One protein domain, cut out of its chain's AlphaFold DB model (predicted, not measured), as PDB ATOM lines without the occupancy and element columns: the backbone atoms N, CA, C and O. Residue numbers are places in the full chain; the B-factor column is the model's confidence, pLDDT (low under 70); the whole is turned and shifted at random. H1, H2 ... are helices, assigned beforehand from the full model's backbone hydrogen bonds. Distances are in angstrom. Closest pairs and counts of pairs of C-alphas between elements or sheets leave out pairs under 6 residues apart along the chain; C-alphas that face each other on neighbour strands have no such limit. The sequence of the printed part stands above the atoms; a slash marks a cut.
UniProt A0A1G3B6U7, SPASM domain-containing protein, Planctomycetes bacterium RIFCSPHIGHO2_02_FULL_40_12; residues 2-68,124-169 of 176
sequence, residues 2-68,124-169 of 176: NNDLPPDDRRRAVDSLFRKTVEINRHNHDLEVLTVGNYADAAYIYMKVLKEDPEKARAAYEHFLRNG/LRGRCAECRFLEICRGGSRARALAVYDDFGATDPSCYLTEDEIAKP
ATOM      1  N   ASN A   2     122.644 324.258 248.516       61.38
ATOM      2  CA  ASN A   2     122.190 323.251 247.545       61.38
ATOM      3  C   ASN A   2     122.121 323.852 246.129       61.38
ATOM      4  O   ASN A   2     121.142 323.679 245.414       61.38
ATOM      5  N   ASN A   3     123.139 324.645 245.780       75.75
ATOM      6  CA  ASN A   3     123.260 325.295 244.469       75.75
ATOM      7  C   ASN A   3     124.189 324.512 243.527       75.75
ATOM      8  O   ASN A   3     124.517 325.000 242.450       75.75
ATOM      9  N   ASP A   4     124.674 323.350 243.965       83.00
ATOM     10  CA  ASP A   4     125.542 322.498 243.162       83.00
ATOM     11  C   ASP A   4     124.690 321.560 242.300       83.00
ATOM     12  O   ASP A   4     123.543 321.252 242.636       83.00
ATOM     13  N   LEU A   5     125.249 321.118 241.177       87.81
ATOM     14  CA  LEU A   5     124.576 320.176 240.295       87.81
ATOM     15  C   LEU A   5     124.409 318.818 240.996       87.81
ATOM     16  O   LEU A   5     125.359 318.338 241.627       87.81
ATOM     17  N   PRO A   6     123.254 318.149 240.828       91.81
ATOM     18  CA  PRO A   6     123.115 316.746 241.189       91.81
ATOM     19  C   PRO A   6     124.208 315.880 240.530       91.81
ATOM     20  O   PRO A   6     124.686 316.223 239.443       91.81
ATOM     21  N   PRO A   7     124.588 314.734 241.127       91.62
ATOM     22  CA  PRO A   7     125.633 313.857 240.591       91.62
ATOM     23  C   PRO A   7     125.465 313.504 239.104       91.62
ATOM     24  O   PRO A   7     126.426 313.580 238.338       91.62
ATOM     25  N   ASP A   8     124.243 313.189 238.670       93.19
ATOM     26  CA  ASP A   8     123.964 312.833 237.275       93.19
ATOM     27  C   ASP A   8     124.097 314.026 236.323       93.19
ATOM     28  O   ASP A   8     124.559 313.882 235.191       93.19
ATOM     29  N   ASP A   9     123.725 315.218 236.776       93.81
ATOM     30  CA  ASP A   9     123.843 316.453 236.001       93.81
ATOM     31  C   ASP A   9     125.316 316.830 235.830       93.81
ATOM     32  O   ASP A   9     125.743 317.206 234.736       93.81
ATOM     33  N   ARG A  10     126.118 316.636 236.884       92.00
ATOM     34  CA  ARG A  10     127.573 316.798 236.837       92.00
ATOM     35  C   ARG A  10     128.209 315.823 235.849       92.00
ATOM     36  O   ARG A  10     129.005 316.253 235.016       92.00
ATOM     37  N   ARG A  11     127.812 314.546 235.864       93.56
ATOM     38  CA  ARG A  11     128.265 313.549 234.874       93.56
ATOM     39  C   ARG A  11     127.952 313.992 233.452       93.56
ATOM     40  O   ARG A  11     128.838 313.978 232.604       93.56
ATOM     41  N   ARG A  12     126.722 314.449 233.192       94.81
ATOM     42  CA  ARG A  12     126.325 314.944 231.861       94.81
ATOM     43  C   ARG A  12     127.128 316.174 231.432       94.81
ATOM     44  O   ARG A  12     127.458 316.298 230.251       94.81
ATOM     45  N   ALA A  13     127.467 317.065 232.362       93.81
ATOM     46  CA  ALA A  13     128.314 318.219 232.077       93.81
ATOM     47  C   ALA A  13     129.743 317.794 231.696       93.81
ATOM     48  O   ALA A  13     130.229 318.197 230.637       93.81
ATOM     49  N   VAL A  14     130.381 316.930 232.496       94.88
ATOM     50  CA  VAL A  14     131.731 316.405 232.213       94.88
ATOM     51  C   VAL A  14     131.747 315.613 230.900       94.88
ATOM     52  O   VAL A  14     132.643 315.803 230.082       94.88
ATOM     53  N   ASP A  15     130.710 314.820 230.629       94.31
ATOM     54  CA  ASP A  15     130.524 314.112 229.356       94.31
ATOM     55  C   ASP A  15     130.480 315.056 228.162       94.31
ATOM     56  O   ASP A  15     131.115 314.812 227.132       94.31
ATOM     57  N   SER A  16     129.714 316.141 228.287       94.94
ATOM     58  CA  SER A  16     129.616 317.124 227.223       94.94
ATOM     59  C   SER A  16     130.939 317.849 227.006       94.94
ATOM     60  O   SER A  16     131.239 318.159 225.853       94.94
ATOM     61  N   LEU A  17     131.696 318.146 228.066       94.56
ATOM     62  CA  LEU A  17     133.017 318.763 227.952       94.56
ATOM     63  C   LEU A  17     133.980 317.814 227.242       94.56
ATOM     64  O   LEU A  17     134.499 318.177 226.195       94.56
ATOM     65  N   PHE A  18     134.111 316.578 227.729       93.38
ATOM     66  CA  PHE A  18     134.977 315.557 227.138       93.38
ATOM     67  C   PHE A  18     134.701 315.366 225.641       93.38
ATOM     68  O   PHE A  18     135.607 315.485 224.815       93.38
ATOM     69  N   ARG A  19     133.432 315.148 225.268       93.88
ATOM     70  CA  ARG A  19     133.038 314.956 223.866       93.88
ATOM     71  C   ARG A  19     133.395 316.162 222.998       93.88
ATOM     72  O   ARG A  19     133.931 315.975 221.910       93.88
ATOM     73  N   LYS A  20     133.101 317.382 223.464       94.50
ATOM     74  CA  LYS A  20     133.405 318.610 222.713       94.50
ATOM     75  C   LYS A  20     134.908 318.813 222.557       94.50
ATOM     76  O   LYS A  20     135.342 319.186 221.476       94.50
ATOM     77  N   THR A  21     135.698 318.528 223.591       93.81
ATOM     78  CA  THR A  21     137.162 318.592 223.516       93.81
ATOM     79  C   THR A  21     137.694 317.636 222.451       93.81
ATOM     80  O   THR A  21     138.478 318.044 221.597       93.81
ATOM     81  N   VAL A  22     137.214 316.388 222.432       91.19
ATOM     82  CA  VAL A  22     137.591 315.406 221.404       91.19
ATOM     83  C   VAL A  22     137.163 315.867 220.005       91.19
ATOM     84  O   VAL A  22     137.947 315.775 219.064       91.19
ATOM     85  N   GLU A  23     135.940 316.374 219.847       93.38
ATOM     86  CA  GLU A  23     135.416 316.862 218.565       93.38
ATOM     87  C   GLU A  23     136.221 318.042 218.007       93.38
ATOM     88  O   GLU A  23     136.553 318.060 216.820       93.38
ATOM     89  N   ILE A  24     136.575 319.001 218.861       93.50
ATOM     90  CA  ILE A  24     137.384 320.163 218.486       93.50
ATOM     91  C   ILE A  24     138.783 319.705 218.060       93.50
ATOM     92  O   ILE A  24     139.230 320.026 216.960       93.50
ATOM     93  N   ASN A  25     139.448 318.867 218.854       92.12
ATOM     94  CA  ASN A  25     140.819 318.449 218.547       92.12
ATOM     95  C   ASN A  25     140.911 317.508 217.330       92.12
ATOM     96  O   ASN A  25     141.947 317.464 216.670       92.12
ATOM     97  N   ARG A  26     139.820 316.830 216.934       91.25
ATOM     98  CA  ARG A  26     139.743 316.098 215.646       91.25
ATOM     99  C   ARG A  26     139.914 316.998 214.420       91.25
ATOM    100  O   ARG A  26     140.277 316.498 213.361       91.25
ATOM    101  N   HIS A  27     139.674 318.300 214.556       92.19
ATOM    102  CA  HIS A  27     139.852 319.286 213.489       92.19
ATOM    103  C   HIS A  27     141.197 320.029 213.600       92.19
ATOM    104  O   HIS A  27     141.323 321.153 213.122       92.19
ATOM    105  N   ASN A  28     142.213 319.393 214.207       81.44
ATOM    106  CA  ASN A  28     143.565 319.935 214.427       81.44
ATOM    107  C   ASN A  28     143.586 321.260 215.200       81.44
ATOM    108  O   ASN A  28     144.441 322.119 214.982       81.44
ATOM    109  N   HIS A  29     142.636 321.423 216.113       82.19
ATOM    110  CA  HIS A  29     142.727 322.437 217.149       82.19
ATOM    111  C   HIS A  29     143.575 321.889 218.306       82.19
ATOM    112  O   HIS A  29     143.532 320.696 218.593       82.19
ATOM    113  N   ASP A  30     144.356 322.756 218.945       90.50
ATOM    114  CA  ASP A  30     145.162 322.433 220.129       90.50
ATOM    115  C   ASP A  30     144.450 322.974 221.377       90.50
ATOM    116  O   ASP A  30     144.905 323.907 222.038       90.50
ATOM    117  N   LEU A  31     143.220 322.495 221.607       91.81
ATOM    118  CA  LEU A  31     142.408 322.926 222.740       91.81
ATOM    119  C   LEU A  31     142.635 321.998 223.932       91.81
ATOM    120  O   LEU A  31     142.245 320.827 223.914       91.81
ATOM    121  N   GLU A  32     143.140 322.567 225.021       90.31
ATOM    122  CA  GLU A  32     143.157 321.921 226.329       90.31
ATOM    123  C   GLU A  32     141.992 322.415 227.194       90.31
ATOM    124  O   GLU A  32     141.748 323.616 227.333       90.31
ATOM    125  N   VAL A  33     141.260 321.474 227.796       90.44
ATOM    126  CA  VAL A  33     140.189 321.773 228.755       90.44
ATOM    127  C   VAL A  33     140.576 321.213 230.109       90.44
ATOM    128  O   VAL A  33     140.762 320.009 230.268       90.44
ATOM    129  N   LEU A  34     140.645 322.097 231.098       89.12
ATOM    130  CA  LEU A  34     140.930 321.734 232.476       89.12
ATOM    131  C   LEU A  34     139.625 321.633 233.272       89.12
ATOM    132  O   LEU A  34     138.915 322.622 233.453       89.12
ATOM    133  N   THR A  35     139.326 320.448 233.796       89.19
ATOM    134  CA  THR A  35     138.195 320.220 234.705       89.19
ATOM    135  C   THR A  35     138.587 320.597 236.137       89.19
ATOM    136  O   THR A  35     138.859 319.752 236.991       89.19
ATOM    137  N   VAL A  36     138.710 321.905 236.387       85.19
ATOM    138  CA  VAL A  36     139.102 322.442 237.699       85.19
ATOM    139  C   VAL A  36     137.992 322.216 238.723       85.19
ATOM    140  O   VAL A  36     136.817 322.440 238.451       85.19
ATOM    141  N   GLY A  37     138.380 321.862 239.947       83.50
ATOM    142  CA  GLY A  37     137.493 321.921 241.109       83.50
ATOM    143  C   GLY A  37     136.896 320.583 241.537       83.50
ATOM    144  O   GLY A  37     136.387 320.503 242.655       83.50
ATOM    145  N   ASN A  38     137.007 319.513 240.744       92.06
ATOM    146  CA  ASN A  38     136.607 318.176 241.183       92.06
ATOM    147  C   ASN A  38     137.572 317.081 240.715       92.06
ATOM    148  O   ASN A  38     137.627 316.712 239.551       92.06
ATOM    149  N   TYR A  39     138.318 316.510 241.657       93.25
ATOM    150  CA  TYR A  39     139.344 315.506 241.364       93.25
ATOM    151  C   TYR A  39     138.766 314.136 240.978       93.25
ATOM    152  O   TYR A  39     139.481 313.305 240.420       93.25
ATOM    153  N   ALA A  40     137.469 313.905 241.225       95.00
ATOM    154  CA  ALA A  40     136.765 312.720 240.737       95.00
ATOM    155  C   ALA A  40     136.676 312.677 239.198       95.00
ATOM    156  O   ALA A  40     136.583 311.589 238.627       95.00
ATOM    157  N   ASP A  41     136.768 313.833 238.530       95.38
ATOM    158  CA  ASP A  41     136.686 313.945 237.073       95.38
ATOM    159  C   ASP A  41     137.814 313.156 236.390       95.38
ATOM    160  O   ASP A  41     137.581 312.529 235.361       95.38
ATOM    161  N   ALA A  42     139.007 313.090 236.996       94.75
ATOM    162  CA  ALA A  42     140.138 312.317 236.476       94.75
ATOM    163  C   ALA A  42     139.815 310.817 236.358       94.75
ATOM    164  O   ALA A  42     140.021 310.207 235.310       94.75
ATOM    165  N   ALA A  43     139.248 310.232 237.416       95.44
ATOM    166  CA  ALA A  43     138.825 308.833 237.421       95.44
ATOM    167  C   ALA A  43     137.694 308.580 236.415       95.44
ATOM    168  O   ALA A  43     137.709 307.593 235.682       95.44
ATOM    169  N   TYR A  44     136.731 309.498 236.349       95.88
ATOM    170  CA  TYR A  44     135.609 309.388 235.427       95.88
ATOM    171  C   TYR A  44     136.043 309.472 233.957       95.88
ATOM    172  O   TYR A  44     135.631 308.644 233.145       95.88
ATOM    173  N   ILE A  45     136.928 310.415 233.623       95.19
ATOM    174  CA  ILE A  45     137.525 310.544 232.288       95.19
ATOM    175  C   ILE A  45     138.349 309.300 231.956       95.19
ATOM    176  O   ILE A  45     138.192 308.760 230.864       95.19
ATOM    177  N   TYR A  46     139.166 308.795 232.885       95.88
ATOM    178  CA  TYR A  46     139.914 307.551 232.684       95.88
ATOM    179  C   TYR A  46     138.991 306.387 232.297       95.88
ATOM    180  O   TYR A  46     139.220 305.751 231.272       95.88
ATOM    181  N   MET A  47     137.909 306.155 233.049       95.50
ATOM    182  CA  MET A  47     136.951 305.084 232.744       95.50
ATOM    183  C   MET A  47     136.273 305.262 231.381       95.50
ATOM    184  O   MET A  47     135.906 304.276 230.742       95.50
ATOM    185  N   LYS A  48     136.088 306.504 230.921       93.50
ATOM    186  CA  LYS A  48     135.571 306.776 229.576       93.50
ATOM    187  C   LYS A  48     136.576 306.437 228.493       93.50
ATOM    188  O   LYS A  48     136.230 305.704 227.575       93.50
ATOM    189  N   VAL A  49     137.806 306.928 228.628       94.75
ATOM    190  CA  VAL A  49     138.873 306.642 227.666       94.75
ATOM    191  C   VAL A  49     139.141 305.139 227.612       94.75
ATOM    192  O   VAL A  49     139.282 304.603 226.524       94.75
ATOM    193  N   LEU A  50     139.095 304.433 228.746       95.56
ATOM    194  CA  LEU A  50     139.296 302.981 228.815       95.56
ATOM    195  C   LEU A  50     138.303 302.189 227.953       95.56
ATOM    196  O   LEU A  50     138.676 301.177 227.369       95.56
ATOM    197  N   LYS A  51     137.054 302.656 227.838       92.44
ATOM    198  CA  LYS A  51     136.033 302.021 226.987       92.44
ATOM    199  C   LYS A  51     136.279 302.234 225.491       92.44
ATOM    200  O   LYS A  51     135.725 301.489 224.689       92.44
ATOM    201  N   GLU A  52     137.042 303.259 225.121       90.75
ATOM    202  CA  GLU A  52     137.297 303.633 223.727       90.75
ATOM    203  C   GLU A  52     138.677 303.169 223.243       90.75
ATOM    204  O   GLU A  52     138.802 302.674 222.125       90.75
ATOM    205  N   ASP A  53     139.709 303.348 224.069       94.25
ATOM    206  CA  ASP A  53     141.115 303.146 223.725       94.25
ATOM    207  C   ASP A  53     141.943 302.848 224.998       94.25
ATOM    208  O   ASP A  53     142.334 303.774 225.724       94.25
ATOM    209  N   PRO A  54     142.215 301.560 225.296       94.88
ATOM    210  CA  PRO A  54     142.968 301.157 226.485       94.88
ATOM    211  C   PRO A  54     144.394 301.724 226.553       94.88
ATOM    212  O   PRO A  54     144.860 302.089 227.635       94.88
ATOM    213  N   GLU A  55     145.079 301.873 225.415       94.19
ATOM    214  CA  GLU A  55     146.440 302.420 225.384       94.19
ATOM    215  C   GLU A  55     146.446 303.904 225.766       94.19
ATOM    216  O   GLU A  55     147.252 304.338 226.601       94.19
ATOM    217  N   LYS A  56     145.504 304.690 225.224       94.00
ATOM    218  CA  LYS A  56     145.323 306.089 225.642       94.00
ATOM    219  C   LYS A  56     144.875 306.196 227.093       94.00
ATOM    220  O   LYS A  56     145.297 307.125 227.783       94.00
ATOM    221  N   ALA A  57     144.052 305.267 227.576       95.75
ATOM    222  CA  ALA A  57     143.606 305.261 228.964       95.75
ATOM    223  C   ALA A  57     144.781 305.075 229.929       95.75
ATOM    224  O   ALA A  57     144.860 305.787 230.931       95.75
ATOM    225  N   ARG A  58     145.739 304.199 229.597       95.56
ATOM    226  CA  ARG A  58     146.985 304.050 230.362       95.56
ATOM    227  C   ARG A  58     147.773 305.359 230.410       95.56
ATOM    228  O   ARG A  58     148.154 305.805 231.490       95.56
ATOM    229  N   ALA A  59     147.965 306.014 229.264       95.00
ATOM    230  CA  ALA A  59     148.668 307.297 229.203       95.00
ATOM    231  C   ALA A  59     147.957 308.400 230.017       95.00
ATOM    232  O   ALA A  59     148.609 309.178 230.718       95.00
ATOM    233  N   ALA A  60     146.621 308.441 229.968       94.19
ATOM    234  CA  ALA A  60     145.812 309.354 230.774       94.19
ATOM    235  C   ALA A  60     145.956 309.065 232.276       94.19
ATOM    236  O   ALA A  60     146.169 309.987 233.062       94.19
ATOM    237  N   TYR A  61     145.914 307.791 232.677       95.88
ATOM    238  CA  TYR A  61     146.091 307.384 234.070       95.88
ATOM    239  C   TYR A  61     147.450 307.813 234.623       95.88
ATOM    240  O   TYR A  61     147.526 308.431 235.682       95.88
ATOM    241  N   GLU A  62     148.527 307.568 233.873       95.94
ATOM    242  CA  GLU A  62     149.873 308.010 234.244       95.94
ATOM    243  C   GLU A  62     149.965 309.534 234.376       95.94
ATOM    244  O   GLU A  62     150.657 310.047 235.260       95.94
ATOM    245  N   HIS A  63     149.262 310.278 233.518       94.12
ATOM    246  CA  HIS A  63     149.181 311.729 233.635       94.12
ATOM    247  C   HIS A  63     148.479 312.148 234.934       94.12
ATOM    248  O   HIS A  63     148.998 312.994 235.668       94.12
ATOM    249  N   PHE A  64     147.345 311.531 235.268       94.56
ATOM    250  CA  PHE A  64     146.627 311.820 236.511       94.56
ATOM    251  C   PHE A  64     147.429 311.435 237.757       94.56
ATOM    252  O   PHE A  64     147.425 312.189 238.732       94.56
ATOM    253  N   LEU A  65     148.180 310.334 237.701       94.38
ATOM    254  CA  LEU A  65     149.081 309.912 238.771       94.38
ATOM    255  C   LEU A  65     150.199 310.939 239.006       94.38
ATOM    256  O   LEU A  65     150.468 311.309 240.147       94.38
ATOM    257  N   ARG A  66     150.808 311.469 237.935       92.56
ATOM    258  CA  ARG A  66     151.812 312.546 238.043       92.56
ATOM    259  C   ARG A  66     151.219 313.842 238.603       92.56
ATOM    260  O   ARG A  66     151.885 314.543 239.376       92.56
ATOM    261  N   ASN A  67     149.979 314.168 238.234       89.56
ATOM    262  CA  ASN A  67     149.285 315.341 238.758       89.56
ATOM    263  C   ASN A  67     149.027 315.201 240.272       89.56
ATOM    264  O   ASN A  67     149.433 316.071 241.048       89.56
ATOM    265  N   GLY A  68     148.474 314.062 240.702       86.75
ATOM    266  CA  GLY A  68     148.385 313.670 242.110       86.75
ATOM    267  C   GLY A  68     147.381 314.487 242.928       86.75
ATOM    268  O   GLY A  68     147.745 315.010 243.982       86.75
ATOM    269  N   LEU A 124     141.975 308.746 255.261       97.00
ATOM    270  CA  LEU A 124     140.653 308.704 254.646       97.00
ATOM    271  C   LEU A 124     139.864 307.486 255.116       97.00
ATOM    272  O   LEU A 124     140.407 306.400 255.305       97.00
ATOM    273  N   ARG A 125     138.558 307.683 255.286       95.56
ATOM    274  CA  ARG A 125     137.612 306.677 255.772       95.56
ATOM    275  C   ARG A 125     136.488 306.431 254.768       95.56
ATOM    276  O   ARG A 125     136.341 307.142 253.769       95.56
ATOM    277  N   GLY A 126     135.678 305.414 255.059       94.50
ATOM    278  CA  GLY A 126     134.542 305.019 254.232       94.50
ATOM    279  C   GLY A 126     134.983 304.662 252.816       94.50
ATOM    280  O   GLY A 126     136.047 304.082 252.617       94.50
ATOM    281  N   ARG A 127     134.195 305.082 251.825       95.44
ATOM    282  CA  ARG A 127     134.403 304.737 250.412       95.44
ATOM    283  C   ARG A 127     135.789 305.090 249.863       95.44
ATOM    284  O   ARG A 127     136.300 304.425 248.972       95.44
ATOM    285  N   CYS A 128     136.426 306.138 250.392       96.31
ATOM    286  CA  CYS A 128     137.743 306.569 249.926       96.31
ATOM    287  C   CYS A 128     138.879 305.649 250.397       96.31
ATOM    288  O   CYS A 128     139.906 305.616 249.727       96.31
ATOM    289  N   ALA A 129     138.703 304.914 251.500       94.62
ATOM    290  CA  ALA A 129     139.736 304.034 252.053       94.62
ATOM    291  C   ALA A 129     140.038 302.832 251.141       94.62
ATOM    292  O   ALA A 129     141.166 302.349 251.104       94.62
ATOM    293  N   GLU A 130     139.040 302.374 250.381       94.31
ATOM    294  CA  GLU A 130     139.147 301.201 249.501       94.31
ATOM    295  C   GLU A 130     139.031 301.549 248.008       94.31
ATOM    296  O   GLU A 130     139.127 300.668 247.154       94.31
ATOM    297  N   CYS A 131     138.870 302.836 247.683       96.31
ATOM    298  CA  CYS A 131     138.672 303.320 246.320       96.31
ATOM    299  C   CYS A 131     139.872 303.001 245.418       96.31
ATOM    300  O   CYS A 131     140.998 303.435 245.678       96.31
ATOM    301  N   ARG A 132     139.617 302.333 244.286       96.00
ATOM    302  CA  ARG A 132     140.643 302.014 243.278       96.00
ATOM    303  C   ARG A 132     141.311 303.239 242.641       96.00
ATOM    304  O   ARG A 132     142.391 303.113 242.086       96.00
ATOM    305  N   PHE A 133     140.694 304.420 242.734       96.31
ATOM    306  CA  PHE A 133     141.206 305.678 242.173       96.31
ATOM    307  C   PHE A 133     141.856 306.593 243.218       96.31
ATOM    308  O   PHE A 133     142.074 307.784 242.961       96.31
ATOM    309  N   LEU A 134     142.141 306.071 244.416       95.25
ATOM    310  CA  LEU A 134     142.698 306.866 245.505       95.25
ATOM    311  C   LEU A 134     144.034 307.522 245.128       95.25
ATOM    312  O   LEU A 134     144.254 308.667 245.502       95.25
ATOM    313  N   GLU A 135     144.894 306.866 244.353       93.12
ATOM    314  CA  GLU A 135     146.212 307.415 243.999       93.12
ATOM    315  C   GLU A 135     146.152 308.629 243.054       93.12
ATOM    316  O   GLU A 135     146.994 309.520 243.147       93.12
ATOM    317  N   ILE A 136     145.124 308.720 242.202       94.38
ATOM    318  CA  ILE A 136     144.972 309.839 241.257       94.38
ATOM    319  C   ILE A 136     144.095 310.974 241.809       94.38
ATOM    320  O   ILE A 136     144.371 312.148 241.563       94.38
ATOM    321  N   CYS A 137     143.051 310.648 242.582       94.94
ATOM    322  CA  CYS A 137     142.113 311.629 243.149       94.94
ATOM    323  C   CYS A 137     142.524 312.092 244.558       94.94
ATOM    324  O   CYS A 137     142.245 313.224 244.959       94.94
ATOM    325  N   ARG A 138     143.185 311.216 245.326       94.56
ATOM    326  CA  ARG A 138     143.678 311.447 246.699       94.56
ATOM    327  C   ARG A 138     142.591 311.904 247.674       94.56
ATOM    328  O   ARG A 138     142.805 312.693 248.595       94.56
ATOM    329  N   GLY A 139     141.385 311.385 247.451       94.62
ATOM    330  CA  GLY A 139     140.191 311.648 248.246       94.62
ATOM    331  C   GLY A 139     139.498 312.976 247.950       94.62
ATOM    332  O   GLY A 139     138.581 313.313 248.688       94.62
ATOM    333  N   GLY A 140     139.905 313.733 246.932       95.00
ATOM    334  CA  GLY A 140     139.282 315.013 246.596       95.00
ATOM    335  C   GLY A 140     139.654 316.149 247.552       95.00
ATOM    336  O   GLY A 140     140.712 316.132 248.181       95.00
ATOM    337  N   SER A 141     138.784 317.155 247.638       95.50
ATOM    338  CA  SER A 141     139.028 318.384 248.385       95.50
ATOM    339  C   SER A 141     138.871 318.190 249.890       95.50
ATOM    340  O   SER A 141     137.769 317.960 250.402       95.50
ATOM    341  N   ARG A 142     139.970 318.382 250.624       95.62
ATOM    342  CA  ARG A 142     139.936 318.368 252.098       95.62
ATOM    343  C   ARG A 142     139.202 319.584 252.656       95.62
ATOM    344  O   ARG A 142     138.564 319.478 253.698       95.62
ATOM    345  N   ALA A 143     139.221 320.706 251.936       95.56
ATOM    346  CA  ALA A 143     138.457 321.894 252.300       95.56
ATOM    347  C   ALA A 143     136.947 321.632 252.302       95.56
ATOM    348  O   ALA A 143     136.271 322.006 253.256       95.56
ATOM    349  N   ARG A 144     136.417 320.942 251.279       95.06
ATOM    350  CA  ARG A 144     134.991 320.578 251.243       95.06
ATOM    351  C   ARG A 144     134.619 319.572 252.325       95.06
ATOM    352  O   ARG A 144     133.599 319.761 252.980       95.06
ATOM    353  N   ALA A 145     135.443 318.544 252.531       95.94
ATOM    354  CA  ALA A 145     135.203 317.548 253.575       95.94
ATOM    355  C   ALA A 145     135.124 318.199 254.969       95.94
ATOM    356  O   ALA A 145     134.144 318.002 255.684       95.94
ATOM    357  N   LEU A 146     136.089 319.061 255.307       96.25
ATOM    358  CA  LEU A 146     136.089 319.814 256.565       96.25
ATOM    359  C   LEU A 146     134.908 320.791 256.659       96.25
ATOM    360  O   LEU A 146     134.268 320.875 257.697       96.25
ATOM    361  N   ALA A 147     134.575 321.510 255.585       95.00
ATOM    362  CA  ALA A 147     133.488 322.488 255.617       95.00
ATOM    363  C   ALA A 147     132.098 321.859 255.815       95.00
ATOM    364  O   ALA A 147     131.221 322.501 256.390       95.00
ATOM    365  N   VAL A 148     131.880 320.640 255.309       95.19
ATOM    366  CA  VAL A 148     130.575 319.961 255.377       95.19
ATOM    367  C   VAL A 148     130.467 319.039 256.588       95.19
ATOM    368  O   VAL A 148     129.407 318.987 257.207       95.19
ATOM    369  N   TYR A 149     131.538 318.320 256.924       96.12
ATOM    370  CA  TYR A 149     131.506 317.259 257.935       96.12
ATOM    371  C   TYR A 149     132.330 317.564 259.186       96.12
ATOM    372  O   TYR A 149     132.280 316.775 260.124       96.12
ATOM    373  N   ASP A 150     133.105 318.654 259.193       95.88
ATOM    374  CA  ASP A 150     134.124 318.933 260.216       95.88
ATOM    375  C   ASP A 150     135.087 317.748 260.428       95.88
ATOM    376  O   ASP A 150     135.568 317.459 261.521       95.88
ATOM    377  N   ASP A 151     135.357 317.012 259.343       96.38
ATOM    378  CA  ASP A 151     136.120 315.771 259.371       96.38
ATOM    379  C   ASP A 151     137.097 315.695 258.194       96.38
ATOM    380  O   ASP A 151     136.714 315.608 257.026       96.38
ATOM    381  N   PHE A 152     138.393 315.676 258.511       96.50
ATOM    382  CA  PHE A 152     139.464 315.553 257.523       96.50
ATOM    383  C   PHE A 152     139.399 314.230 256.743       96.50
ATOM    384  O   PHE A 152     139.695 314.201 255.546       96.50
ATOM    385  N   GLY A 153     139.038 313.141 257.429       96.88
ATOM    386  CA  GLY A 153     139.008 311.787 256.873       96.88
ATOM    387  C   GLY A 153     137.740 311.483 256.077       96.88
ATOM    388  O   GLY A 153     137.659 310.423 255.450       96.88
ATOM    389  N   ALA A 154     136.757 312.385 256.091       97.56
ATOM    390  CA  ALA A 154     135.518 312.214 255.355       97.56
ATOM    391  C   ALA A 154     135.728 312.317 253.837       97.56
ATOM    392  O   ALA A 154     136.669 312.938 253.320       97.56
ATOM    393  N   THR A 155     134.804 311.687 253.113       96.19
ATOM    394  CA  THR A 155     134.751 311.766 251.655       96.19
ATOM    395  C   THR A 155     134.501 313.203 251.207       96.19
ATOM    396  O   THR A 155     133.806 313.964 251.880       96.19
ATOM    397  N   ASP A 156     135.057 313.585 250.061       95.62
ATOM    398  CA  ASP A 156     134.675 314.838 249.425       95.62
ATOM    399  C   ASP A 156     133.200 314.748 248.979       95.62
ATOM    400  O   ASP A 156     132.879 313.880 248.160       95.62
ATOM    401  N   PRO A 157     132.296 315.622 249.468       94.19
ATOM    402  CA  PRO A 157     130.885 315.602 249.081       94.19
ATOM    403  C   PRO A 157     130.653 315.839 247.579       94.19
ATOM    404  O   PRO A 157     129.564 315.555 247.085       94.19
ATOM    405  N   SER A 158     131.645 316.330 246.822       93.75
ATOM    406  CA  SER A 158     131.538 316.446 245.362       93.75
ATOM    407  C   SER A 158     131.888 315.161 244.602       93.75
ATOM    408  O   SER A 158     131.793 315.129 243.368       93.75
ATOM    409  N   CYS A 159     132.323 314.101 245.283       95.44
ATOM    410  CA  CYS A 159     132.580 312.828 244.625       95.44
ATOM    411  C   CYS A 159     131.259 312.245 244.108       95.44
ATOM    412  O   CYS A 159     130.379 311.891 244.887       95.44
ATOM    413  N   TYR A 160     131.129 312.138 242.787       95.25
ATOM    414  CA  TYR A 160     129.925 311.615 242.138       95.25
ATOM    415  C   TYR A 160     130.084 310.175 241.642       95.25
ATOM    416  O   TYR A 160     129.138 309.643 241.063       95.25
ATOM    417  N   LEU A 161     131.255 309.553 241.835       96.50
ATOM    418  CA  LEU A 161     131.495 308.159 241.444       96.50
ATOM    419  C   LEU A 161     130.561 307.220 242.214       96.50
ATOM    420  O   LEU A 161     130.241 307.497 243.372       96.50
ATOM    421  N   THR A 162     130.119 306.128 241.600       96.25
ATOM    422  CA  THR A 162     129.287 305.104 242.259       96.25
ATOM    423  C   THR A 162     130.149 304.097 243.021       96.25
ATOM    424  O   THR A 162     131.365 304.082 242.857       96.25
ATOM    425  N   GLU A 163     129.537 303.271 243.876       95.44
ATOM    426  CA  GLU A 163     130.248 302.188 244.577       95.44
ATOM    427  C   GLU A 163     130.856 301.174 243.593       95.44
ATOM    428  O   GLU A 163     132.021 300.808 243.733       95.44
ATOM    429  N   ASP A 164     130.120 300.814 242.538       94.88
ATOM    430  CA  ASP A 164     130.602 299.886 241.506       94.88
ATOM    431  C   ASP A 164     131.824 300.427 240.749       94.88
ATOM    432  O   ASP A 164     132.728 299.672 240.402       94.88
ATOM    433  N   GLU A 165     131.878 301.739 240.502       95.50
ATOM    434  CA  GLU A 165     133.009 302.370 239.810       95.50
ATOM    435  C   GLU A 165     134.273 302.410 240.678       95.50
ATOM    436  O   GLU A 165     135.380 302.286 240.158       95.50
ATOM    437  N   ILE A 166     134.133 302.606 241.992       96.06
ATOM    438  CA  ILE A 166     135.285 302.711 242.902       96.06
ATOM    439  C   ILE A 166     135.770 301.357 243.425       96.06
ATOM    440  O   ILE A 166     136.884 301.284 243.957       96.06
ATOM    441  N   ALA A 167     134.959 300.307 243.293       92.88
ATOM    442  CA  ALA A 167     135.327 298.954 243.673       92.88
ATOM    443  C   ALA A 167     136.502 298.457 242.821       92.88
ATOM    444  O   ALA A 167     136.580 298.704 241.616       92.88
ATOM    445  N   LYS A 168     137.439 297.732 243.442       80.44
ATOM    446  CA  LYS A 168     138.524 297.079 242.701       80.44
ATOM    447  C   LYS A 168     137.922 296.008 241.779       80.44
ATOM    448  O   LYS A 168     137.073 295.246 242.243       80.44
ATOM    449  N   PRO A 169     138.342 295.923 240.504       68.75
ATOM    450  CA  PRO A 169     137.822 294.912 239.592       68.75
ATOM    451  C   PRO A 169     138.134 293.517 240.146       68.75
ATOM    452  O   PRO A 169     139.259 293.241 240.565       68.75
TER     453      PRO A 169
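AT A GLANCE: This is residues 2 to 68 and 124 to 169 of the 176 residues of the protein "SPASM domain-containing protein" of Planctomycetes bacterium RIFCSPHIGHO2_02_FULL_40_12 (UniProt A0A1G3B6U7). The long helix H1 runs slantwise past a helical hairpin of H2 and H3, and the link of residues 26 to 39 folds back along H1 to reach the hairpin. The short helix H5 caps the open end of that hairpin; beyond it H4 and H6 lie among loops, and the short helix H7 lies off to the side of H5, apart from it. The printed part has 113 residues with seven named helices, H1 to H7 in chain order, and no named strand; the class is all helix, with 66 residues in the helices. The whole is compact, with a radius of gyration of the C-alphas of 14.7 A and spans of 47 by 33 by 24 A.

IN THESE COORDINATES: H1, residues 7 to 25, is the longest helix, 27.2 A from C-alpha 7 at (125.633, 313.857, 240.591) to C-alpha 25 at (140.819, 318.449, 218.547). H2, residues 40 to 52, measures 19.3 A, and H3, residues 54 to 67, measures 19.8 A. H6, residues 142 to 149, is 10.3 A long. The others have four residues each: H4, residues 127 to 130, 6.0 A; H5, residues 134 to 137, 5.3 A; and H7, residues 163 to 166, 5.3 A, ending with C-alpha 166 at (135.285, 302.711, 242.902).

HOW THE PARTS SIT: H1 touches no helix, but is close to H2 without clearly touching it: the closest C-alphas, of Val 14 and Asp 41, are 7.4 A apart. H1 and H2 run the same way at a steep tilt of 56 degrees. H2 and H3 touch as a helical hairpin, opposite ways at a shallow tilt of 17 degrees, with the closest C-alphas, of Leu 50 and Ala 57, 4.9 A apart. H5 touches H3 at residues 61 to 67 alone, the closest C-alphas being those of Leu 65 and Ile 136 at 4.8 A. H5 also touches H2, at residues 40 to 43 alone, with the closest C-alphas, of Ala 40 and Cys 137, 6.0 A apart. H4 and H5 are close but not clearly touching, with the closest C-alphas, of Cys 128 and Leu 134, 6.6 A apart. H4 and H7 only just touch, with 3 pairs of C-alphas within 8 A, the closest being Arg 127 and Glu 163 at 7.6 A. H6 is apart from the other six helices. Every O i to N i+4 pair is within hydrogen-bond range in H1, H3 and H6; in H2 it is 7 of 9, and H4, H5 and H7 are too short for such a pair.

THE WHOLE: The two C-alphas farthest apart, of His 27 and Asp 150, are 47.1 A apart. Residues 69 to 123 are not printed, and C-alphas 68 and 124 are 15.5 A apart across this cut. The links from H1 to H2 and from H6 to H7 are long, of 14 and 13 residues. The mean pLDDT of the printed part is 92.9; residues 2 and 169 are under 70.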